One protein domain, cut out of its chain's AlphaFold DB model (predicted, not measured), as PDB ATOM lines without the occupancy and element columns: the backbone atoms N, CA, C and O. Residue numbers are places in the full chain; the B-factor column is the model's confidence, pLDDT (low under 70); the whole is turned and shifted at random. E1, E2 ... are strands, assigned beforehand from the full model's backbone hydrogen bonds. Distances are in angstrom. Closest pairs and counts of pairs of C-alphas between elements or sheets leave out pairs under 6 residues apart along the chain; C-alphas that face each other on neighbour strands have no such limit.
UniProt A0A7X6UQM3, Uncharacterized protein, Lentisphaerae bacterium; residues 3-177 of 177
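Overview. This is residues 3 to 177 of the 177 residues of an uncharacterized protein of Lentisphaerae bacterium (UniProt A0A7X6UQM3). A strongly twisted six-stranded sheet, E1 E2 E9 E6 E5 E4, stands in the middle of a loose sandwich, with the five-stranded sheet E10 to E14 over part of one face and the small sheet E3 E8 E7 crossing part of the other. The hairpin of E7 and E8 reaches outward, and residues 81 to 86 at its tip stick out. The printed part has 175 residues with fourteen named strands, E1 to E14 along the chain, and no named helix: all strand. The three sheets, each in the order just named, are all antiparallel. The whole is compact, with a radius of gyration of the C-alphas of 18.2 A and spans of 54 by 44 by 30 A.

Along the chain. E1, residues 3 to 5, begins at C-alpha 3 (134.486, 110.976, 124.478). E2 is 9 to 17, 26.3 A long; E3 27 to 31; E4 39 to 43; E5 46 to 50; E6 54 to 61, 22.8 A. E7, 66 to 75, 25.2 A, bends by 65 degrees at residue 72. E8 is 90 to 99, 28.6 A. E9, 108 to 119, 35.5 A, starts at C-alpha 108 (134.016, 89.228, 126.449). E10, 126 to 134, 22.1 A, bends by 68 degrees at residue 131. E11 is 142 to 151, 23.9 A; E12 154 to 161, 23.1 A; E13 164 to 169, 16.7 A. E14, 174 to 176, ends at C-alpha 176 (145.242, 110.596, 122.354).

Arrangement. The sheets form a stack, three sheets face to face in turn. In the six-stranded sheet, E1 and E2 form a hairpin, with N 3 and O 11 at 2.8 A. E2 and E9 are antiparallel, with N 10 and O 115 at 2.8 A. E9 and E6 have N 61 and O 112 at 2.7 A. E4 E5 E6 is a meander, each strand the antiparallel neighbour of the one before, with N 46 and O 43 at 2.7 A and N 49 and O 56 at 2.8 A. In the small sheet, N 31 and O 93 of E3 and E8 are 2.8 A apart, and N 75 and O 90 of E7 and E8 also 2.8 A. Its strands stand at 41 degrees to those of the six-stranded sheet; the closest C-alphas of E4 and E7, those of Met 42 and Phe 68, are 7.3 A apart. E10 to E14 form a second meander, among its pairs N 130 and O 146 at 2.7 A, N 147 and O 158 at 2.8 A, N 159 and O 166 at 2.8 A, and N 167 and O 175 at 2.8 A. Its strands stand at 20 degrees to those of the six-stranded sheet; the closest C-alphas of E6 and E10, those of Ala 61 and Leu 129, are 6.2 A apart. E1 and E14 are apart.

Size, cuts and confidence. The two C-alphas farthest apart, those of Asp 84 and Gly 172, are 57.5 A apart. The printed part has no cut. The link E7 to E8, 14 residues, is long. Mean pLDDT of the printed part is 84.4; residue 22 and residues 77 to 90 are under 70.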
ATOM      1  N   LEU A   3     133.845 109.848 125.146       90.69
ATOM      2  CA  LEU A   3     134.486 110.976 124.478       90.69
ATOM      3  C   LEU A   3     133.416 111.965 124.022       90.69
ATOM      4  O   LEU A   3     132.502 111.600 123.283       90.69
ATOM      5  N   PHE A   4     133.539 113.223 124.442       90.38
ATOM      6  CA  PHE A   4     132.700 114.313 123.950       90.38
ATOM      7  C   PHE A   4     133.385 114.991 122.764       90.38
ATOM      8  O   PHE A   4     134.438 115.613 122.914       90.38
ATOM      9  N   VAL A   5     132.809 114.846 121.574       88.12
ATOM     10  CA  VAL A   5     133.461 115.227 120.321       88.12
ATOM     11  C   VAL A   5     132.794 116.480 119.789       88.12
ATOM     12  O   VAL A   5     131.849 116.423 118.998       88.12
ATOM     13  N   ARG A   6     133.308 117.626 120.262       79.31
ATOM     14  CA  ARG A   6     132.730 118.961 120.025       79.31
ATOM     15  C   ARG A   6     131.258 119.004 120.514       79.31
ATOM     16  O   ARG A   6     130.754 117.997 121.004       79.31
ATOM     17  N   PRO A   7     130.506 120.120 120.425       82.38
ATOM     18  CA  PRO A   7     129.098 120.121 120.835       82.38
ATOM     19  C   PRO A   7     128.188 119.435 119.797       82.38
ATOM     20  O   PRO A   7     127.097 119.923 119.507       82.38
ATOM     21  N   ASP A   8     128.656 118.330 119.213       88.56
ATOM     22  CA  ASP A   8     127.984 117.600 118.145       88.56
ATOM     23  C   ASP A   8     127.534 116.211 118.623       88.56
ATOM     24  O   ASP A   8     126.350 115.910 118.505       88.56
ATOM     25  N   TYR A   9     128.422 115.377 119.180       93.50
ATOM     26  CA  TYR A   9     128.076 114.003 119.579       93.50
ATOM     27  C   TYR A   9     129.031 113.412 120.628       93.50
ATOM     28  O   TYR A   9     130.078 113.975 120.953       93.50
ATOM     29  N   PHE A  10     128.658 112.244 121.143       94.00
ATOM     30  CA  PHE A  10     129.470 111.423 122.033       94.00
ATOM     31  C   PHE A  10     129.883 110.134 121.337       94.00
ATOM     32  O   PHE A  10     129.105 109.556 120.578       94.00
ATOM     33  N   VAL A  11     131.086 109.666 121.644       93.06
ATOM     34  CA  VAL A  11     131.575 108.336 121.278       93.06
ATOM     35  C   VAL A  11     131.797 107.544 122.553       93.06
ATOM     36  O   VAL A  11     132.440 108.040 123.480       93.06
ATOM     37  N   ILE A  12     131.261 106.329 122.608       92.38
ATOM     38  CA  ILE A  12     131.341 105.467 123.782       92.38
ATOM     39  C   ILE A  12     131.907 104.111 123.382       92.38
ATOM     40  O   ILE A  12     131.451 103.506 122.414       92.38
ATOM     41  N   LEU A  13     132.908 103.667 124.144       91.00
ATOM     42  CA  LEU A  13     133.492 102.332 124.083       91.00
ATOM     43  C   LEU A  13     133.259 101.636 125.425       91.00
ATOM     44  O   LEU A  13     133.882 102.018 126.421       91.00
ATOM     45  N   ASP A  14     132.405 100.621 125.438       89.69
ATOM     46  CA  ASP A  14     132.150  99.782 126.606       89.69
ATOM     47  C   ASP A  14     132.818  98.422 126.392       89.69
ATOM     48  O   ASP A  14     132.431  97.685 125.488       89.69
ATOM     49  N   ARG A  15     133.814  98.092 127.220       88.75
ATOM     50  CA  ARG A  15     134.462  96.773 127.240       88.75
ATOM     51  C   ARG A  15     133.874  95.964 128.375       88.75
ATOM     52  O   ARG A  15     133.975  96.371 129.535       88.75
ATOM     53  N   ILE A  16     133.238  94.849 128.053       87.56
ATOM     54  CA  ILE A  16     132.559  94.015 129.037       87.56
ATOM     55  C   ILE A  16     133.242  92.659 129.095       87.56
ATOM     56  O   ILE A  16     133.432  91.999 128.078       87.56
ATOM     57  N   ASN A  17     133.577  92.242 130.312       86.94
ATOM     58  CA  ASN A  17     134.072  90.915 130.628       86.94
ATOM     59  C   ASN A  17     133.059  90.226 131.549       86.94
ATOM     60  O   ASN A  17     132.834  90.663 132.677       86.94
ATOM     61  N   THR A  18     132.457  89.154 131.053       81.75
ATOM     62  CA  THR A  18     131.506  88.293 131.757       81.75
ATOM     63  C   THR A  18     132.033  86.874 131.936       81.75
ATOM     64  O   THR A  18     131.243  85.951 132.142       81.75
ATOM     65  N   LEU A  19     133.356  86.665 131.884       81.62
ATOM     66  CA  LEU A  19     133.942  85.384 132.274       81.62
ATOM     67  C   LEU A  19     133.496  85.041 133.697       81.62
ATOM     68  O   LEU A  19     133.665  85.828 134.628       81.62
ATOM     69  N   ASN A  20     132.958  83.834 133.864       76.81
ATOM     70  CA  ASN A  20     132.419  83.319 135.128       76.81
ATOM     71  C   ASN A  20     131.151  84.031 135.642       76.81
ATOM     72  O   ASN A  20     130.809  83.891 136.817       76.81
ATOM     73  N   VAL A  21     130.433  84.762 134.785       78.38
ATOM     74  CA  VAL A  21     129.120  85.339 135.105       78.38
ATOM     75  C   VAL A  21     128.030  84.552 134.379       78.38
ATOM     76  O   VAL A  21     128.106  84.332 133.174       78.38
ATOM     77  N   TYR A  22     126.999  84.130 135.114       69.12
ATOM     78  CA  TYR A  22     125.822  83.481 134.537       69.12
ATOM     79  C   TYR A  22     124.772  84.527 134.155       69.12
ATOM     80  O   TYR A  22     124.349  85.313 135.003       69.12
ATOM     81  N   GLY A  23     124.317  84.502 132.903       73.00
ATOM     82  CA  GLY A  23     123.234  85.352 132.411       73.00
ATOM     83  C   GLY A  23     123.535  85.984 131.056       73.00
ATOM     84  O   GLY A  23     124.597  85.782 130.475       73.00
ATOM     85  N   GLU A  24     122.573  86.752 130.554       73.31
ATOM     86  CA  GLU A  24     122.717  87.508 129.312       73.31
ATOM     87  C   GLU A  24     123.300  88.897 129.589       73.31
ATOM     88  O   GLU A  24     122.915  89.571 130.549       73.31
ATOM     89  N   THR A  25     124.197  89.346 128.714       75.06
ATOM     90  CA  THR A  25     124.776  90.691 128.777       75.06
ATOM     91  C   THR A  25     124.063  91.601 127.799       75.06
ATOM     92  O   THR A  25     124.070  91.345 126.598       75.06
ATOM     93  N   HIS A  26     123.508  92.696 128.310       77.31
ATOM     94  CA  HIS A  26     122.802  93.692 127.510       77.31
ATOM     95  C   HIS A  26     123.394  95.071 127.770       77.31
ATOM     96  O   HIS A  26     123.521  95.480 128.927       77.31
ATOM     97  N   ASN A  27     123.699  95.816 126.708       82.50
ATOM     98  CA  ASN A  27     123.806  97.268 126.832       82.50
ATOM     99  C   ASN A  27     122.372  97.831 126.846       82.50
ATOM    100  O   ASN A  27     121.473  97.246 126.236       82.50
ATOM    101  N   ALA A  28     122.107  98.926 127.554       84.94
ATOM    102  CA  ALA A  28     120.755  99.474 127.630       84.94
ATOM    103  C   ALA A  28     120.747 100.971 127.921       84.94
ATOM    104  O   ALA A  28     121.568 101.476 128.686       84.94
ATOM    105  N   PHE A  29     119.740 101.664 127.389       85.38
ATOM    106  CA  PHE A  29     119.467 103.063 127.700       85.38
ATOM    107  C   PHE A  29     118.015 103.246 128.111       85.38
ATOM    108  O   PHE A  29     117.107 102.579 127.612       85.38
ATOM    109  N   ASN A  30     117.788 104.230 128.971       85.50
ATOM    110  CA  ASN A  30     116.449 104.704 129.276       85.50
ATOM    111  C   ASN A  30     116.186 105.993 128.507       85.50
ATOM    112  O   ASN A  30     116.974 106.937 128.570       85.50
ATOM    113  N   ILE A  31     115.060 106.040 127.804       84.25
ATOM    114  CA  ILE A  31     114.620 107.207 127.051       84.25
ATOM    115  C   ILE A  31     113.349 107.737 127.699       84.25
ATOM    116  O   ILE A  31     112.359 107.025 127.879       84.25
ATOM    117  N   ASN A  32     113.390 109.018 128.061       77.81
ATOM    118  CA  ASN A  32     112.234 109.700 128.617       77.81
ATOM    119  C   ASN A  32     111.122 109.786 127.556       77.81
ATOM    120  O   ASN A  32     111.333 110.309 126.456       77.81
ATOM    121  N   ASN A  33     109.934 109.291 127.901       76.06
ATOM    122  CA  ASN A  33     108.731 109.365 127.077       76.06
ATOM    123  C   ASN A  33     107.527 109.910 127.867       76.06
ATOM    124  O   ASN A  33     106.396 109.488 127.655       76.06
ATOM    125  N   ILE A  34     107.774 110.867 128.770       71.81
ATOM    126  CA  ILE A  34     106.769 111.441 129.681       71.81
ATOM    127  C   ILE A  34     105.469 111.893 129.014       71.81
ATOM    128  O   ILE A  34     104.397 111.762 129.593       71.81
ATOM    129  N   ASP A  35     105.552 112.438 127.805       78.19
ATOM    130  CA  ASP A  35     104.403 112.970 127.067       78.19
ATOM    131  C   ASP A  35     103.858 111.990 126.010       78.19
ATOM    132  O   ASP A  35     102.967 112.360 125.246       78.19
ATOM    133  N   GLY A  36     104.407 110.772 125.934       78.81
ATOM    134  CA  GLY A  36     104.033 109.747 124.959       78.81
ATOM    135  C   GLY A  36     104.407 110.064 123.506       78.81
ATOM    136  O   GLY A  36     103.954 109.369 122.600       78.81
ATOM    137  N   LYS A  37     105.195 111.116 123.244       84.38
ATOM    138  CA  LYS A  37     105.501 111.596 121.880       84.38
ATOM    139  C   LYS A  37     106.785 111.026 121.289       84.38
ATOM    140  O   LYS A  37     107.158 111.421 120.183       84.38
ATOM    141  N   THR A  38     107.500 110.170 122.013       88.31
ATOM    142  CA  THR A  38     108.717 109.541 121.500       88.31
ATOM    143  C   THR A  38     108.350 108.434 120.519       88.31
ATOM    144  O   THR A  38     107.657 107.486 120.873       88.31
ATOM    145  N   GLN A  39     108.832 108.557 119.285       89.88
ATOM    146  CA  GLN A  39     108.756 107.507 118.270       89.88
ATOM    147  C   GLN A  39     110.143 106.900 118.080       89.88
ATOM    148  O   GLN A  39     111.132 107.635 118.075       89.88
ATOM    149  N   PHE A  40     110.217 105.585 117.908       89.62
ATOM    150  CA  PHE A  40     111.475 104.883 117.690       89.62
ATOM    151  C   PHE A  40     111.546 104.357 116.263       89.62
ATOM    152  O   PHE A  40     110.685 103.595 115.832       89.62
ATOM    153  N   ASP A  41     112.606 104.738 115.559       90.56
ATOM    154  CA  ASP A  41     113.001 104.122 114.300       90.56
ATOM    155  C   ASP A  41     114.215 103.236 114.574       90.56
ATOM    156  O   ASP A  41     115.276 103.730 114.961       90.56
ATOM    157  N   MET A  42     114.067 101.931 114.375       88.25
ATOM    158  CA  MET A  42     115.128 100.946 114.584       88.25
ATOM    159  C   MET A  42     115.527 100.341 113.241       88.25
ATOM    160  O   MET A  42     114.678  99.849 112.499       88.25
ATOM    161  N   CYS A  43     116.816 100.363 112.920       80.69
ATOM    162  CA  CYS A  43     117.364  99.722 111.730       80.69
ATOM    163  C   CYS A  43     118.733  99.113 112.050       80.69
ATOM    164  O   CYS A  43     119.651  99.866 112.343       80.69
ATOM    165  N   GLN A  44     118.873  97.785 111.971       77.75
ATOM    166  CA  GLN A  44     120.117  97.015 112.188       77.75
ATOM    167  C   GLN A  44     121.027  97.553 113.311       77.75
ATOM    168  O   GLN A  44     120.878  97.173 114.459       77.75
ATOM    169  N   ASN A  45     121.959  98.455 113.004       85.81
ATOM    170  CA  ASN A  45     122.919  99.011 113.955       85.81
ATOM    171  C   ASN A  45     122.571 100.425 114.454       85.81
ATOM    172  O   ASN A  45     123.413 101.083 115.056       85.81
ATOM    173  N   ARG A  46     121.372 100.940 114.190       89.56
ATOM    174  CA  ARG A  46     120.973 102.301 114.552       89.56
ATOM    175  C   ARG A  46     119.567 102.362 115.132       89.56
ATOM    176  O   ARG A  46     118.621 101.805 114.582       89.56
ATOM    177  N   LEU A  47     119.441 103.139 116.198       91.31
ATOM    178  CA  LEU A  47     118.190 103.547 116.820       91.31
ATOM    179  C   LEU A  47     118.071 105.068 116.723       91.31
ATOM    180  O   LEU A  47     118.992 105.779 117.116       91.31
ATOM    181  N   VAL A  48     116.932 105.580 116.266       92.19
ATOM    182  CA  VAL A  48     116.611 107.011 116.321       92.19
ATOM    183  C   VAL A  48     115.367 107.206 117.174       92.19
ATOM    184  O   VAL A  48     114.277 106.769 116.811       92.19
ATOM    185  N   ALA A  49     115.520 107.897 118.300       91.94
ATOM    186  CA  ALA A  49     114.403 108.331 119.126       91.94
ATOM    187  C   ALA A  49     113.976 109.740 118.703       91.94
ATOM    188  O   ALA A  49     114.662 110.736 118.954       91.94
ATOM    189  N   LYS A  50     112.828 109.826 118.037       91.38
ATOM    190  CA  LYS A  50     112.260 111.063 117.507       91.38
ATOM    191  C   LYS A  50     111.341 111.708 118.539       91.38
ATOM    192  O   LYS A  50     110.358 111.108 118.963       91.38
ATOM    193  N   ARG A  51     111.619 112.965 118.893       89.25
ATOM    194  CA  ARG A  51     110.767 113.826 119.745       89.25
ATOM    195  C   ARG A  51     110.328 115.059 118.957       89.25
ATOM    196  O   ARG A  51     110.935 115.332 117.933       89.25
ATOM    197  N   PRO A  52     109.351 115.874 119.386       87.12
ATOM    198  CA  PRO A  52     108.910 117.039 118.603       87.12
ATOM    199  C   PRO A  52     110.016 118.044 118.220       87.12
ATOM    200  O   PRO A  52     110.022 118.536 117.094       87.12
ATOM    201  N   HIS A  53     110.972 118.316 119.114       86.44
ATOM    202  CA  HIS A  53     111.958 119.395 118.928       86.44
ATOM    203  C   HIS A  53     113.354 118.930 118.504       86.44
ATOM    204  O   HIS A  53     114.081 119.681 117.857       86.44
ATOM    205  N   ALA A  54     113.726 117.702 118.844       87.88
ATOM    206  CA  ALA A  54     115.027 117.124 118.539       87.88
ATOM    207  C   ALA A  54     114.880 115.612 118.388       87.88
ATOM    208  O   ALA A  54     113.918 115.027 118.892       87.88
ATOM    209  N   ASN A  55     115.825 114.982 117.709       92.25
ATOM    210  CA  ASN A  55     115.983 113.539 117.796       92.25
ATOM    211  C   ASN A  55     117.267 113.234 118.561       92.25
ATOM    212  O   ASN A  55     118.131 114.095 118.739       92.25
ATOM    213  N   VAL A  56     117.396 111.989 118.986       92.56
ATOM    214  CA  VAL A  56     118.685 111.431 119.373       92.56
ATOM    215  C   VAL A  56     118.882 110.129 118.617       92.56
ATOM    216  O   VAL A  56     117.994 109.274 118.610       92.56
ATOM    217  N   SER A  57     120.026 109.999 117.954       93.38
ATOM    218  CA  SER A  57     120.433 108.756 117.309       93.38
ATOM    219  C   SER A  57     121.496 108.050 118.129       93.38
ATOM    220  O   SER A  57     122.431 108.686 118.619       93.38
ATOM    221  N   PHE A  58     121.392 106.734 118.173       92.81
ATOM    222  CA  PHE A  58     122.392 105.819 118.687       92.81
ATOM    223  C   PHE A  58     122.825 104.952 117.512       92.81
ATOM    224  O   PHE A  58     122.002 104.209 116.977       92.81
ATOM    225  N   THR A  59     124.077 105.072 117.083       91.88
ATOM    226  CA  THR A  59     124.617 104.292 115.963       91.88
ATOM    227  C   THR A  59     125.770 103.438 116.453       91.88
ATOM    228  O   THR A  59     126.785 103.957 116.913       91.88
ATOM    229  N   TYR A  60     125.617 102.132 116.325       88.25
ATOM    230  CA  TYR A  60     126.572 101.138 116.767       88.25
ATOM    231  C   TYR A  60     127.546 100.759 115.663       88.25
ATOM    232  O   TYR A  60     127.197 100.541 114.500       88.25
ATOM    233  N   ALA A  61     128.786 100.646 116.090       85.88
ATOM    234  CA  ALA A  61     129.930 100.132 115.385       85.88
ATOM    235  C   ALA A  61     130.331  98.828 116.088       85.88
ATOM    236  O   ALA A  61     131.240  98.802 116.913       85.88
ATOM    237  N   PHE A  62     129.610  97.751 115.790       80.81
ATOM    238  CA  PHE A  62     129.881  96.420 116.326       80.81
ATOM    239  C   PHE A  62     130.297  95.483 115.183       80.81
ATOM    240  O   PHE A  62     129.749  95.624 114.086       80.81
ATOM    241  N   PRO A  63     131.261  94.562 115.386       72.19
ATOM    242  CA  PRO A  63     131.650  93.601 114.353       72.19
ATOM    243  C   PRO A  63     130.511  92.668 113.911       72.19
ATOM    244  O   PRO A  63     130.513  92.216 112.768       72.19
ATOM    245  N   GLY A  64     129.546  92.392 114.796       76.50
ATOM    246  CA  GLY A  64     128.374  91.559 114.517       76.50
ATOM    247  C   GLY A  64     127.076  92.340 114.278       76.50
ATOM    248  O   GLY A  64     127.058  93.569 114.168       76.50
ATOM    249  N   THR A  65     125.962  91.609 114.240       79.50
ATOM    250  CA  THR A  65     124.609  92.183 114.178       79.50
ATOM    251  C   THR A  65     124.139  92.590 115.576       79.50
ATOM    252  O   THR A  65     124.480  91.953 116.570       79.50
ATOM    253  N   ILE A  66     123.339  93.653 115.656       82.69
ATOM    254  CA  ILE A  66     122.652  94.067 116.884       82.69
ATOM    255  C   ILE A  66     121.151  94.051 116.624       82.69
ATOM    256  O   ILE A  66     120.688  94.456 115.556       82.69
ATOM    257  N   THR A  67     120.395  93.620 117.627       83.62
ATOM    258  CA  THR A  67     118.945  93.784 117.677       83.62
ATOM    259  C   THR A  67     118.547  94.671 118.852       83.62
ATOM    260  O   THR A  67     119.325  94.917 119.779       83.62
ATOM    261  N   PHE A  68     117.327  95.198 118.786       85.25
ATOM    262  CA  PHE A  68     116.783  96.106 119.787       85.25
ATOM    263  C   PHE A  68     115.557  95.473 120.436       85.25
ATOM    264  O   PHE A  68     114.653  95.012 119.739       85.25
ATOM    265  N   ASP A  69     115.510  95.509 121.762       87.19
ATOM    266  CA  ASP A  69     114.337  95.150 122.553       87.19
ATOM    267  C   ASP A  69     113.838  96.395 123.294       87.19
ATOM    268  O   ASP A  69     114.601  97.086 123.974       87.19
ATOM    269  N   GLN A  70     112.555  96.708 123.141       86.81
ATOM    270  CA  GLN A  70     111.911  97.837 123.803       86.81
ATOM    271  C   GLN A  70     110.969  97.315 124.876       86.81
ATOM    272  O   GLN A  70     110.013  96.597 124.588       86.81
ATOM    273  N   LYS A  71     111.190  97.763 126.111       84.88
ATOM    274  CA  LYS A  71     110.291  97.501 127.235       84.88
ATOM    275  C   LYS A  71     109.790  98.798 127.842       84.88
ATOM    276  O   LYS A  71     110.514  99.794 127.911       84.88
ATOM    277  N   ASP A  72     108.562  98.762 128.338       82.94
ATOM    278  CA  ASP A  72     108.039  99.839 129.167       82.94
ATOM    279  C   ASP A  72     108.858  99.936 130.454       82.94
ATOM    280  O   ASP A  72     109.161  98.933 131.107       82.94
ATOM    281  N   SER A  73     109.231 101.158 130.821       80.31
ATOM    282  CA  SER A  73     109.968 101.429 132.053       80.31
ATOM    283  C   SER A  73     109.374 102.623 132.790       80.31
ATOM    284  O   SER A  73     108.637 103.425 132.216       80.31
ATOM    285  N   LYS A  74     109.662 102.737 134.091       77.75
ATOM    286  CA  LYS A  74     109.273 103.899 134.897       77.75
ATOM    287  C   LYS A  74     110.488 104.772 135.173       77.75
ATOM    288  O   LYS A  74     111.494 104.296 135.692       77.75
ATOM    289  N   LEU A  75     110.371 106.059 134.861       73.81
ATOM    290  CA  LEU A  75     111.343 107.084 135.208       73.81
ATOM    291  C   LEU A  75     110.870 107.824 136.462       73.81
ATOM    292  O   LEU A  75     109.824 108.474 136.459       73.81
ATOM    293  N   HIS A  76     111.652 107.740 137.534       73.88
ATOM    294  CA  HIS A  76     111.390 108.461 138.775       73.88
ATOM    295  C   HIS A  76     112.200 109.759 138.784       73.88
ATOM    296  O   HIS A  76     113.426 109.729 138.834       73.88
ATOM    297  N   THR A  77     111.521 110.903 138.711       65.81
ATOM    298  CA  THR A  77     112.154 112.236 138.727       65.81
ATOM    299  C   THR A  77     112.029 112.946 140.076       65.81
ATOM    300  O   THR A  77     112.594 114.022 140.253       65.81
ATOM    301  N   ALA A  78     111.313 112.350 141.034       65.00
ATOM    302  CA  ALA A  78     111.124 112.875 142.380       65.00
ATOM    303  C   ALA A  78     111.366 111.784 143.434       65.00
ATOM    304  O   ALA A  78     111.056 110.611 143.213       65.00
ATOM    305  N   TYR A  79     111.922 112.189 144.578       59.06
ATOM    306  CA  TYR A  79     112.186 111.306 145.712       59.06
ATOM    307  C   TYR A  79     110.903 110.958 146.470       59.06
ATOM    308  O   TYR A  79     109.978 111.766 146.567       59.06
ATOM    309  N   HIS A  80     110.894 109.776 147.083       56.41
ATOM    310  CA  HIS A  80     109.965 109.458 148.162       56.41
ATOM    311  C   HIS A  80     110.406 110.248 149.404       56.41
ATOM    312  O   HIS A  80     111.400 109.899 150.033       56.41
ATOM    313  N   ILE A  81     109.719 111.346 149.726       66.19
ATOM    314  CA  ILE A  81     110.008 112.144 150.935       66.19
ATOM    315  C   ILE A  81     109.343 111.493 152.160       66.19
ATOM    316  O   ILE A  81     109.816 111.647 153.284       66.19
ATOM    317  N   PHE A  82     108.296 110.692 151.936       61.44
ATOM    318  CA  PHE A  82     107.648 109.871 152.956       61.44
ATOM    319  C   PHE A  82     107.610 108.388 152.543       61.44
ATOM    320  O   PHE A  82     107.435 108.108 151.353       61.44
ATOM    321  N   PRO A  83     107.710 107.442 153.501       60.16
ATOM    322  CA  PRO A  83     107.684 105.997 153.229       60.16
ATOM    323  C   PRO A  83     106.443 105.519 152.456       60.16
ATOM    324  O   PRO A  83     106.551 104.627 151.621       60.16
ATOM    325  N   ASP A  84     105.288 106.155 152.679       64.44
ATOM    326  CA  ASP A  84     104.005 105.773 152.068       64.44
ATOM    327  C   ASP A  84     103.671 106.579 150.800       64.44
ATOM    328  O   ASP A  84     102.599 106.434 150.205       64.44
ATOM    329  N   GLN A  85     104.573 107.466 150.371       60.12
ATOM    330  CA  GLN A  85     104.338 108.310 149.211       60.12
ATOM    331  C   GLN A  85     104.453 107.472 147.937       60.12
ATOM    332  O   GLN A  85     105.550 107.127 147.496       60.12
ATOM    333  N   LYS A  86     103.316 107.191 147.293       56.53
ATOM    334  CA  LYS A  86     103.290 106.665 145.923       56.53
ATOM    335  C   LYS A  86     103.708 107.767 144.952       56.53
ATOM    336  O   LYS A  86     102.874 108.489 144.417       56.53
ATOM    337  N   VAL A  87     105.012 107.911 144.738       60.66
ATOM    338  CA  VAL A  87     105.531 108.663 143.596       60.66
ATOM    339  C   VAL A  87     105.436 107.730 142.396       60.66
ATOM    340  O   VAL A  87     106.287 106.861 142.203       60.66
ATOM    341  N   GLU A  88     104.352 107.832 141.629       60.97
ATOM    342  CA  GLU A  88     104.275 107.101 140.370       60.97
ATOM    343  C   GLU A  88     105.334 107.663 139.425       60.97
ATOM    344  O   GLU A  88     105.259 108.807 138.978       60.97
ATOM    345  N   GLY A  89     106.361 106.853 139.160       61.97
ATOM    346  CA  GLY A  89     107.308 107.132 138.095       61.97
ATOM    347  C   GLY A  89     106.545 107.330 136.790       61.97
ATOM    348  O   GLY A  89     105.561 106.641 136.511       61.97
ATOM    349  N   THR A  90     106.990 108.292 135.999       69.56
ATOM    350  CA  THR A  90     106.397 108.541 134.694       69.56
ATOM    351  C   THR A  90     106.786 107.418 133.740       69.56
ATOM    352  O   THR A  90     107.927 106.953 133.766       69.56
ATOM    353  N   TRP A  91     105.861 106.990 132.882       72.00
ATOM    354  CA  TRP A  91     106.172 106.033 131.829       72.00
ATOM    355  C   TRP A  91     107.264 106.564 130.893       72.00
ATOM    356  O   TRP A  91     107.231 107.698 130.411       72.00
ATOM    357  N   GLY A  92     108.259 105.721 130.670       76.62
ATOM    358  CA  GLY A  92     109.346 105.894 129.725       76.62
ATOM    359  C   GLY A  92     109.554 104.603 128.947       76.62
ATOM    360  O   GLY A  92     108.743 103.677 129.004       76.62
ATOM    361  N   SER A  93     110.655 104.538 128.210       80.56
ATOM    362  CA  SER A  93     111.033 103.327 127.490       80.56
ATOM    363  C   SER A  93     112.452 102.935 127.867       80.56
ATOM    364  O   SER A  93     113.368 103.757 127.804       80.56
ATOM    365  N   ALA A  94     112.629 101.681 128.270       84.06
ATOM    366  CA  ALA A  94     113.934 101.051 128.363       84.06
ATOM    367  C   ALA A  94     114.206 100.367 127.026       84.06
ATOM    368  O   ALA A  94     113.457  99.478 126.620       84.06
ATOM    369  N   ILE A  95     115.271 100.784 126.351       86.38
ATOM    370  CA  ILE A  95     115.747 100.129 125.138       86.38
ATOM    371  C   ILE A  95     116.978  99.316 125.503       86.38
ATOM    372  O   ILE A  95     117.927  99.845 126.084       86.38
ATOM    373  N   ARG A  96     116.940  98.026 125.187       86.44
ATOM    374  CA  ARG A  96     118.049  97.092 125.339       86.44
ATOM    375  C   ARG A  96     118.628  96.783 123.971       86.44
ATOM    376  O   ARG A  96     117.894  96.633 122.996       86.44
ATOM    377  N   PHE A  97     119.942  96.676 123.936       84.12
ATOM    378  CA  PHE A  97     120.719  96.306 122.767       84.12
ATOM    379  C   PHE A  97     121.228  94.906 123.008       84.12
ATOM    380  O   PHE A  97     121.904  94.653 124.009       84.12
ATOM    381  N   ILE A  98     120.870  94.023 122.091       84.69
ATOM    382  CA  ILE A  98     121.185  92.611 122.191       84.69
ATOM    383  C   ILE A  98     122.115  92.299 121.021       84.69
ATOM    384  O   ILE A  98     121.657  92.296 119.872       84.69
ATOM    385  N   PRO A  99     123.425  92.121 121.262       81.25
ATOM    386  CA  PRO A  99     124.321  91.652 120.219       81.25
ATOM    387  C   PRO A  99     123.933  90.221 119.844       81.25
ATOM    388  O   PRO A  99     123.684  89.382 120.711       81.25
ATOM    389  N   GLU A 100     123.902  89.927 118.551       81.94
ATOM    390  CA  GLU A 100     123.817  88.546 118.091       81.94
ATOM    391  C   GLU A 100     125.212  87.931 118.202       81.94
ATOM    392  O   GLU A 100     126.107  88.212 117.398       81.94
ATOM    393  N   VAL A 101     125.400  87.142 119.256       80.94
ATOM    394  CA  VAL A 101     126.617  86.363 119.489       80.94
ATOM    395  C   VAL A 101     126.356  84.896 119.167       80.94
ATOM    396  O   VAL A 101     125.232  84.416 119.307       80.94
ATOM    397  N   ASP A 102     127.381  84.197 118.696       79.56
ATOM    398  CA  ASP A 102     127.311  82.764 118.434       79.56
ATOM    399  C   ASP A 102     127.539  81.930 119.707       79.56
ATOM    400  O   ASP A 102     127.906  82.440 120.769       79.56
ATOM    401  N   ASP A 103     127.346  80.615 119.590       76.56
ATOM    402  CA  ASP A 103     127.517  79.662 120.694       76.56
ATOM    403  C   ASP A 103     128.969  79.575 121.209       76.56
ATOM    404  O   ASP A 103     129.217  79.007 122.273       76.56
ATOM    405  N   SER A 104     129.940  80.123 120.468       73.94
ATOM    406  CA  SER A 104     131.351  80.178 120.862       73.94
ATOM    407  C   SER A 104     131.713  81.434 121.659       73.94
ATOM    408  O   SER A 104     132.881  81.608 122.007       73.94
ATOM    409  N   PHE A 105     130.732  82.288 121.987       79.25
ATOM    410  CA  PHE A 105     130.928  83.525 122.738       79.25
ATOM    411  C   PHE A 105     131.690  83.289 124.054       79.25
ATOM    412  O   PHE A 105     131.139  82.721 125.002       79.25
ATOM    413  N   PRO A 106     132.937  83.775 124.181       72.94
ATOM    414  CA  PRO A 106     133.775  83.445 125.327       72.94
ATOM    415  C   PRO A 106     133.551  84.400 126.510       72.94
ATOM    416  O   PRO A 106     134.350  84.434 127.440       72.94
ATOM    417  N   GLY A 107     132.475  85.197 126.493       79.19
ATOM    418  CA  GLY A 107     132.101  86.077 127.599       79.19
ATOM    419  C   GLY A 107     132.746  87.462 127.581       79.19
ATOM    420  O   GLY A 107     132.531  88.220 128.513       79.19
ATOM    421  N   HIS A 108     133.537  87.842 126.577       86.75
ATOM    422  CA  HIS A 108     134.016  89.228 126.449       86.75
ATOM    423  C   HIS A 108     133.423  89.899 125.216       86.75
ATOM    424  O   HIS A 108     133.355  89.280 124.155       86.75
ATOM    425  N   ILE A 109     133.042  91.167 125.335       87.75
ATOM    426  CA  ILE A 109     132.457  91.929 124.236       87.75
ATOM    427  C   ILE A 109     132.790  93.416 124.338       87.75
ATOM    428  O   ILE A 109     132.638  94.023 125.399       87.75
ATOM    429  N   ASP A 110     133.178  93.999 123.209       88.19
ATOM    430  CA  ASP A 110     133.369  95.436 123.068       88.19
ATOM    431  C   ASP A 110     132.201  96.053 122.294       88.19
ATOM    432  O   ASP A 110     131.925  95.696 121.146       88.19
ATOM    433  N   TYR A 111     131.534  97.033 122.900       87.38
ATOM    434  CA  TYR A 111     130.558  97.879 122.224       87.38
ATOM    435  C   TYR A 111     131.192  99.212 121.887       87.38
ATOM    436  O   TYR A 111     131.627  99.936 122.781       87.38
ATOM    437  N   PHE A 112     131.163  99.581 120.611       89.00
ATOM    438  CA  PHE A 112     131.565 100.908 120.173       89.00
ATOM    439  C   PHE A 112     130.384 101.602 119.509       89.00
ATOM    440  O   PHE A 112     129.751 101.034 118.622       89.00
ATOM    441  N   TYR A 113     130.012 102.794 119.966       91.44
ATOM    442  CA  TYR A 113     128.815 103.467 119.466       91.44
ATOM    443  C   TYR A 113     128.874 104.982 119.601       91.44
ATOM    444  O   TYR A 113     129.639 105.552 120.380       91.44
ATOM    445  N   VAL A 114     128.040 105.638 118.801       94.00
ATOM    446  CA  VAL A 114     127.913 107.089 118.723       94.00
ATOM    447  C   VAL A 114     126.528 107.496 119.196       94.00
ATOM    448  O   VAL A 114     125.530 107.003 118.673       94.00
ATOM    449  N   ILE A 115     126.469 108.431 120.144       94.69
ATOM    450  CA  ILE A 115     125.228 109.092 120.558       94.69
ATOM    451  C   ILE A 115     125.239 110.511 120.006       94.69
ATOM    452  O   ILE A 115     126.095 111.314 120.375       94.69
ATOM    453  N   CYS A 116     124.275 110.843 119.152       94.31
ATOM    454  CA  CYS A 116     124.199 112.153 118.514       94.31
ATOM    455  C   CYS A 116     122.831 112.811 118.741       94.31
ATOM    456  O   CYS A 116     121.813 112.259 118.313       94.31
ATOM    457  N   PRO A 117     122.770 113.983 119.400       92.44
ATOM    458  CA  PRO A 117     121.595 114.842 119.356       92.44
ATOM    459  C   PRO A 117     121.457 115.504 117.975       92.44
ATOM    460  O   PRO A 117     122.299 116.287 117.534       92.44
ATOM    461  N   GLU A 118     120.337 115.245 117.311       89.94
ATOM    462  CA  GLU A 118     120.054 115.742 115.967       89.94
ATOM    463  C   GLU A 118     118.996 116.846 116.017       89.94
ATOM    464  O   GLU A 118     117.944 116.718 116.660       89.94
ATOM    465  N   LYS A 119     119.216 117.927 115.264       86.69
ATOM    466  CA  LYS A 119     118.123 118.846 114.937       86.69
ATOM    467  C   LYS A 119     117.227 118.175 113.901       86.69
ATOM    468  O   LYS A 119     117.667 117.346 113.119       86.69
ATOM    469  N   LYS A 120     115.961 118.585 113.823       82.50
ATOM    470  CA  LYS A 120     114.959 117.955 112.941       82.50
ATOM    471  C   LYS A 120     115.298 117.873 111.451       82.50
ATOM    472  O   LYS A 120     114.680 117.079 110.755       82.50
ATOM    473  N   ARG A 121     116.205 118.721 110.968       79.19
ATOM    474  CA  ARG A 121     116.644 118.752 109.566       79.19
ATOM    475  C   ARG A 121     118.048 118.183 109.375       79.19
ATOM    476  O   ARG A 121     118.539 118.207 108.254       79.19
ATOM    477  N   ASP A 122     118.691 117.743 110.449       80.25
ATOM    478  CA  ASP A 122     120.000 117.126 110.344       80.25
ATOM    479  C   ASP A 122     119.842 115.699 109.831       80.25
ATOM    480  O   ASP A 122     118.909 114.982 110.200       80.25
ATOM    481  N   GLU A 123     120.779 115.288 108.989       83.75
ATOM    482  CA  GLU A 123     120.970 113.881 108.674       83.75
ATOM    483  C   GLU A 123     121.658 113.189 109.849       83.75
ATOM    484  O   GLU A 123     122.553 113.763 110.474       83.75
ATOM    485  N   SER A 124     121.272 111.944 110.127       85.69
ATOM    486  CA  SER A 124     121.932 111.141 111.153       85.69
ATOM    487  C   SER A 124     123.417 110.935 110.862       85.69
ATOM    488  O   SER A 124     123.804 110.824 109.694       85.69
ATOM    489  N   PRO A 125     124.263 110.812 111.901       90.12
ATOM    490  CA  PRO A 125     125.670 110.500 111.706       90.12
ATOM    491  C   PRO A 125     125.822 109.164 110.976       90.12
ATOM    492  O   PRO A 125     125.215 108.152 111.342       90.12
ATOM    493  N   ILE A 126     126.670 109.161 109.954       91.19
ATOM    494  CA  ILE A 126     127.095 107.942 109.276       91.19
ATOM    495  C   ILE A 126     128.325 107.436 110.016       91.19
ATOM    496  O   ILE A 126     129.349 108.119 110.056       91.19
ATOM    497  N   VAL A 127     128.220 106.240 110.587       92.62
ATOM    498  CA  VAL A 127     129.308 105.584 111.316       92.62
ATOM    499  C   VAL A 127     129.749 104.363 110.528       92.62
ATOM    500  O   VAL A 127     128.919 103.547 110.127       92.62
ATOM    501  N   LYS A 128     131.053 104.243 110.288       90.38
ATOM    502  CA  LYS A 128     131.636 103.112 109.569       90.38
ATOM    503  C   LYS A 128     132.868 102.598 110.299       90.38
ATOM    504  O   LYS A 128     133.781 103.369 110.573       90.38
ATOM    505  N   LEU A 129     132.917 101.289 110.531       88.81
ATOM    506  CA  LEU A 129     134.145 100.606 110.916       88.81
ATOM    507  C   LEU A 129     134.978 100.253 109.684       88.81
ATOM    508  O   LEU A 129     134.470  99.809 108.654       88.81
ATOM    509  N   THR A 130     136.279 100.468 109.805       88.12
ATOM    510  CA  THR A 130     137.313 100.119 108.835       88.12
ATOM    511  C   THR A 130     138.509  99.537 109.580       88.12
ATOM    512  O   THR A 130     138.685  99.818 110.765       88.12
ATOM    513  N   SER A 131     139.311  98.718 108.895       87.38
ATOM    514  CA  SER A 131     140.529  98.111 109.454       87.38
ATOM    515  C   SER A 131     140.302  97.436 110.813       87.38
ATOM    516  O   SER A 131     140.985  97.753 111.778       87.38
ATOM    517  N   VAL A 132     139.282  96.578 110.904       91.00
ATOM    518  CA  VAL A 132     138.922  95.885 112.146       91.00
ATOM    519  C   VAL A 132     139.811  94.660 112.317       91.00
ATOM    520  O   VAL A 132     139.789  93.759 111.479       91.00
ATOM    521  N   GLU A 133     140.558  94.625 113.411       91.88
ATOM    522  CA  GLU A 133     141.268  93.454 113.905       91.88
ATOM    523  C   GLU A 133     140.677  93.064 115.258       91.88
ATOM    524  O   GLU A 133     140.582  93.884 116.177       91.88
ATOM    525  N   THR A 134     140.276  91.807 115.384       89.69
ATOM    526  CA  THR A 134     139.681  91.266 116.606       89.69
ATOM    527  C   THR A 134     140.667  90.362 117.328       89.69
ATOM    528  O   THR A 134     141.709  89.976 116.786       89.69
ATOM    529  N   ASP A 135     140.350  89.994 118.567       87.50
ATOM    530  CA  ASP A 135     141.091  88.931 119.223       87.50
ATOM    531  C   ASP A 135     140.986  87.607 118.439       87.50
ATOM    532  O   ASP A 135     140.001  87.357 117.739       87.50
ATOM    533  N   LYS A 136     142.043  86.782 118.501       84.81
ATOM    534  CA  LYS A 136     142.109  85.523 117.739       84.81
ATOM    535  C   LYS A 136     141.124  84.493 118.274       84.81
ATOM    536  O   LYS A 136     140.593  83.710 117.495       84.81
ATOM    537  N   ASP A 137     140.904  84.529 119.582       85.44
ATOM    538  CA  ASP A 137     140.055  83.596 120.303       85.44
ATOM    539  C   ASP A 137     138.668  84.211 120.566       85.44
ATOM    540  O   ASP A 137     137.763  83.525 121.036       85.44
ATOM    541  N   ASN A 138     138.480  85.501 120.249       85.56
ATOM    542  CA  ASN A 138     137.212  86.202 120.398       85.56
ATOM    543  C   ASN A 138     136.997  87.321 119.358       85.56
ATOM    544  O   ASN A 138     137.490  88.442 119.505       85.56
ATOM    545  N   GLN A 139     136.148  87.055 118.363       86.44
ATOM    546  CA  GLN A 139     135.782  88.024 117.323       86.44
ATOM    547  C   GLN A 139     134.987  89.249 117.822       86.44
ATOM    548  O   GLN A 139     134.812  90.217 117.085       86.44
ATOM    549  N   TYR A 140     134.504  89.233 119.066       87.00
ATOM    550  CA  TYR A 140     133.717  90.320 119.656       87.00
ATOM    551  C   TYR A 140     134.557  91.306 120.478       87.00
ATOM    552  O   TYR A 140     134.014  92.281 120.998       87.00
ATOM    553  N   VAL A 141     135.868  91.067 120.590       88.00
ATOM    554  CA  VAL A 141     136.830  91.955 121.258       88.00
ATOM    555  C   VAL A 141     137.716  92.605 120.207       88.00
ATOM    556  O   VAL A 141     138.319  91.919 119.381       88.00
ATOM    557  N   LEU A 142     137.798  93.932 120.236       88.31
ATOM    558  CA  LEU A 142     138.559  94.723 119.278       88.31
ATOM    559  C   LEU A 142     140.013  94.842 119.747       88.31
ATOM    560  O   LEU A 142     140.292  95.445 120.781       88.31
ATOM    561  N   LYS A 143     140.957  94.326 118.952       89.94
ATOM    562  CA  LYS A 143     142.391  94.603 119.138       89.94
ATOM    563  C   LYS A 143     142.758  95.957 118.569       89.94
ATOM    564  O   LYS A 143     143.385  96.766 119.242       89.94
ATOM    565  N   SER A 144     142.343  96.200 117.333       91.62
ATOM    566  CA  SER A 144     142.487  97.495 116.696       91.62
ATOM    567  C   SER A 144     141.313  97.747 115.759       91.62
ATOM    568  O   SER A 144     140.734  96.825 115.182       91.62
ATOM    569  N   CYS A 145     140.898  99.002 115.629       92.50
ATOM    570  CA  CYS A 145     139.915  99.374 114.620       92.50
ATOM    571  C   CYS A 145     140.029 100.849 114.254       92.50
ATOM    572  O   CYS A 145     140.583 101.661 114.994       92.50
ATOM    573  N   THR A 146     139.489 101.214 113.096       93.94
ATOM    574  CA  THR A 146     139.300 102.610 112.704       93.94
ATOM    575  C   THR A 146     137.820 102.885 112.487       93.94
ATOM    576  O   THR A 146     137.222 102.389 111.532       93.94
ATOM    577  N   MET A 147     137.225 103.707 113.344       93.44
ATOM    578  CA  MET A 147     135.873 104.212 113.163       93.44
ATOM    579  C   MET A 147     135.900 105.582 112.499       93.44
ATOM    580  O   MET A 147     136.520 106.527 112.981       93.44
ATOM    581  N   GLU A 148     135.162 105.696 111.408       95.06
ATOM    582  CA  GLU A 148     134.889 106.951 110.736       95.06
ATOM    583  C   GLU A 148     133.472 107.414 111.069       95.06
ATOM    584  O   GLU A 148     132.505 106.681 110.854       95.06
ATOM    585  N   VAL A 149     133.354 108.647 111.559       94.50
ATOM    586  CA  VAL A 149     132.075 109.316 111.802       94.50
ATOM    587  C   VAL A 149     131.968 110.500 110.852       94.50
ATOM    588  O   VAL A 149     132.804 111.407 110.886       94.50
ATOM    589  N   LYS A 150     130.941 110.504 109.997       93.75
ATOM    590  CA  LYS A 150     130.576 111.660 109.169       93.75
ATOM    591  C   LYS A 150     129.289 112.283 109.681       93.75
ATOM    592  O   LYS A 150     128.263 111.610 109.747       93.75
ATOM    593  N   PHE A 151     129.333 113.572 109.999       92.19
ATOM    594  CA  PHE A 151     128.175 114.321 110.477       92.19
ATOM    595  C   PHE A 151     128.319 115.805 110.132       92.19
ATOM    596  O   PHE A 151     129.393 116.373 110.316       92.19
ATOM    597  N   ARG A 152     127.258 116.441 109.612       88.62
ATOM    598  CA  ARG A 152     127.231 117.877 109.246       88.62
ATOM    599  C   ARG A 152     128.461 118.336 108.430       88.62
ATOM    600  O   ARG A 152     129.118 119.311 108.780       88.62
ATOM    601  N   ASN A 153     128.789 117.612 107.353       86.81
ATOM    602  CA  ASN A 153     129.965 117.830 106.480       86.81
ATOM    603  C   ASN A 153     131.339 117.687 107.150       86.81
ATOM    604  O   ASN A 153     132.363 117.950 106.521       86.81
ATOM    605  N   ARG A 154     131.383 117.240 108.401       89.94
ATOM    606  CA  ARG A 154     132.618 116.956 109.118       89.94
ATOM    607  C   ARG A 154     132.885 115.469 109.106       89.94
ATOM    608  O   ARG A 154     131.966 114.649 109.117       89.94
ATOM    609  N   LYS A 155     134.169 115.147 109.109       93.94
ATOM    610  CA  LYS A 155     134.681 113.795 109.290       93.94
ATOM    611  C   LYS A 155     135.529 113.752 110.553       93.94
ATOM    612  O   LYS A 155     136.356 114.639 110.775       93.94
ATOM    613  N   SER A 156     135.321 112.711 111.340       95.19
ATOM    614  CA  SER A 156     136.135 112.358 112.495       95.19
ATOM    615  C   SER A 156     136.597 110.922 112.351       95.19
ATOM    616  O   SER A 156     135.842 110.064 111.890       95.19
ATOM    617  N   ILE A 157     137.845 110.675 112.724       95.19
ATOM    618  CA  ILE A 157     138.458 109.355 112.699       95.19
ATOM    619  C   ILE A 157     138.861 109.014 114.127       95.19
ATOM    620  O   ILE A 157     139.569 109.787 114.768       95.19
ATOM    621  N   PHE A 158     138.419 107.855 114.596       94.38
ATOM    622  CA  PHE A 158     138.840 107.257 115.852       94.38
ATOM    623  C   PHE A 158     139.615 105.998 115.514       94.38
ATOM    624  O   PHE A 158     139.065 105.101 114.878       94.38
ATOM    625  N   ARG A 159     140.879 105.930 115.912       94.00
ATOM    626  CA  ARG A 159     141.666 104.705 115.845       94.00
ATOM    627  C   ARG A 159     141.794 104.151 117.254       94.00
ATOM    628  O   ARG A 159     142.277 104.850 118.136       94.00
ATOM    629  N   ILE A 160     141.368 102.913 117.432       90.44
ATOM    630  CA  ILE A 160     141.585 102.135 118.648       90.44
ATOM    631  C   ILE A 160     142.769 101.212 118.382       90.44
ATOM    632  O   ILE A 160     142.825 100.589 117.319       90.44
ATOM    633  N   ASP A 161     143.701 101.148 119.325       90.75
ATOM    634  CA  ASP A 161     144.852 100.245 119.290       90.75
ATOM    635  C   ASP A 161     145.141  99.754 120.715       90.75
ATOM    636  O   ASP A 161     145.664 100.491 121.549       90.75
ATOM    637  N   GLY A 162     144.704  98.538 121.042       86.00
ATOM    638  CA  GLY A 162     144.703  98.065 122.422       86.00
ATOM    639  C   GLY A 162     143.801  98.935 123.300       86.00
ATOM    640  O   GLY A 162     142.607  99.031 123.040       86.00
ATOM    641  N   GLU A 163     144.345  99.538 124.356       84.75
ATOM    642  CA  GLU A 163     143.620 100.463 125.248       84.75
ATOM    643  C   GLU A 163     143.684 101.928 124.775       84.75
ATOM    644  O   GLU A 163     142.889 102.749 125.228       84.75
ATOM    645  N   ASP A 164     144.600 102.259 123.860       90.12
ATOM    646  CA  ASP A 164     144.788 103.627 123.381       90.12
ATOM    647  C   ASP A 164     143.691 104.017 122.383       90.12
ATOM    648  O   ASP A 164     143.358 103.265 121.454       90.12
ATOM    649  N   ILE A 165     143.164 105.239 122.525       91.25
ATOM    650  CA  ILE A 165     142.213 105.809 121.567       91.25
ATOM    651  C   ILE A 165     142.780 107.095 120.976       91.25
ATOM    652  O   ILE A 165     142.958 108.104 121.654       91.25
ATOM    653  N   PHE A 166     142.986 107.095 119.664       94.31
ATOM    654  CA  PHE A 166     143.437 108.254 118.908       94.31
ATOM    655  C   PHE A 166     142.266 108.881 118.168       94.31
ATOM    656  O   PHE A 166     141.551 108.209 117.424       94.31
ATOM    657  N   PHE A 167     142.101 110.187 118.306       94.69
ATOM    658  CA  PHE A 167     141.132 110.969 117.557       94.69
ATOM    659  C   PHE A 167     141.832 111.885 116.563       94.69
ATOM    660  O   PHE A 167     142.827 112.533 116.882       94.69
ATOM    661  N   THR A 168     141.268 111.981 115.363       95.06
ATOM    662  CA  THR A 168     141.611 112.999 114.373       95.06
ATOM    663  C   THR A 168     140.348 113.645 113.816       95.06
ATOM    664  O   THR A 168     139.472 112.966 113.271       95.06
ATOM    665  N   GLY A 169     140.256 114.965 113.947       92.25
ATOM    666  CA  GLY A 169     139.187 115.782 113.386       92.25
ATOM    667  C   GLY A 169     139.547 116.344 112.010       92.25
ATOM    668  O   GLY A 169     140.707 116.568 111.679       92.25
ATOM    669  N   SER A 170     138.529 116.618 111.195       89.62
ATOM    670  CA  SER A 170     138.695 117.261 109.878       89.62
ATOM    671  C   SER A 170     139.147 118.726 109.942       89.62
ATOM    672  O   SER A 170     139.494 119.280 108.904       89.62
ATOM    673  N   GLU A 171     139.173 119.349 111.125       87.19
ATOM    674  CA  GLU A 171     139.680 120.720 111.317       87.19
ATOM    675  C   GLU A 171     141.118 120.728 111.877       87.19
ATOM    676  O   GLU A 171     141.618 121.777 112.273       87.19
ATOM    677  N   GLY A 172     141.803 119.576 111.863       85.69
ATOM    678  CA  GLY A 172     143.207 119.445 112.257       85.69
ATOM    679  C   GLY A 172     143.433 119.133 113.736       85.69
ATOM    680  O   GLY A 172     144.561 119.239 114.211       85.69
ATOM    681  N   GLU A 173     142.393 118.767 114.490       89.75
ATOM    682  CA  GLU A 173     142.568 118.353 115.881       89.75
ATOM    683  C   GLU A 173     143.076 116.922 115.982       89.75
ATOM    684  O   GLU A 173     142.585 116.027 115.289       89.75
ATOM    685  N   HIS A 174     143.987 116.703 116.925       91.75
ATOM    686  CA  HIS A 174     144.540 115.396 117.233       91.75
ATOM    687  C   HIS A 174     144.590 115.217 118.748       91.75
ATOM    688  O   HIS A 174     145.173 116.044 119.449       91.75
ATOM    689  N   TYR A 175     143.985 114.140 119.246       88.50
ATOM    690  CA  TYR A 175     144.017 113.781 120.665       88.50
ATOM    691  C   TYR A 175     144.355 112.299 120.808       88.50
ATOM    692  O   TYR A 175     143.943 111.489 119.978       88.50
ATOM    693  N   GLN A 176     145.086 111.960 121.864       91.44
ATOM    694  CA  GLN A 176     145.242 110.596 122.354       91.44
ATOM    695  C   GLN A 176     144.607 110.545 123.742       91.44
ATOM    696  O   GLN A 176     144.803 111.469 124.537       91.44
ATOM    697  N   PHE A 177     143.825 109.502 123.986       82.44
ATOM    698  CA  PHE A 177     143.122 109.242 125.235       82.44
ATOM    699  C   PHE A 177     143.569 107.913 125.821       82.44
ATOM    700  O   PHE A 177     143.792 106.983 125.010       82.44
TER     701      PHE A 177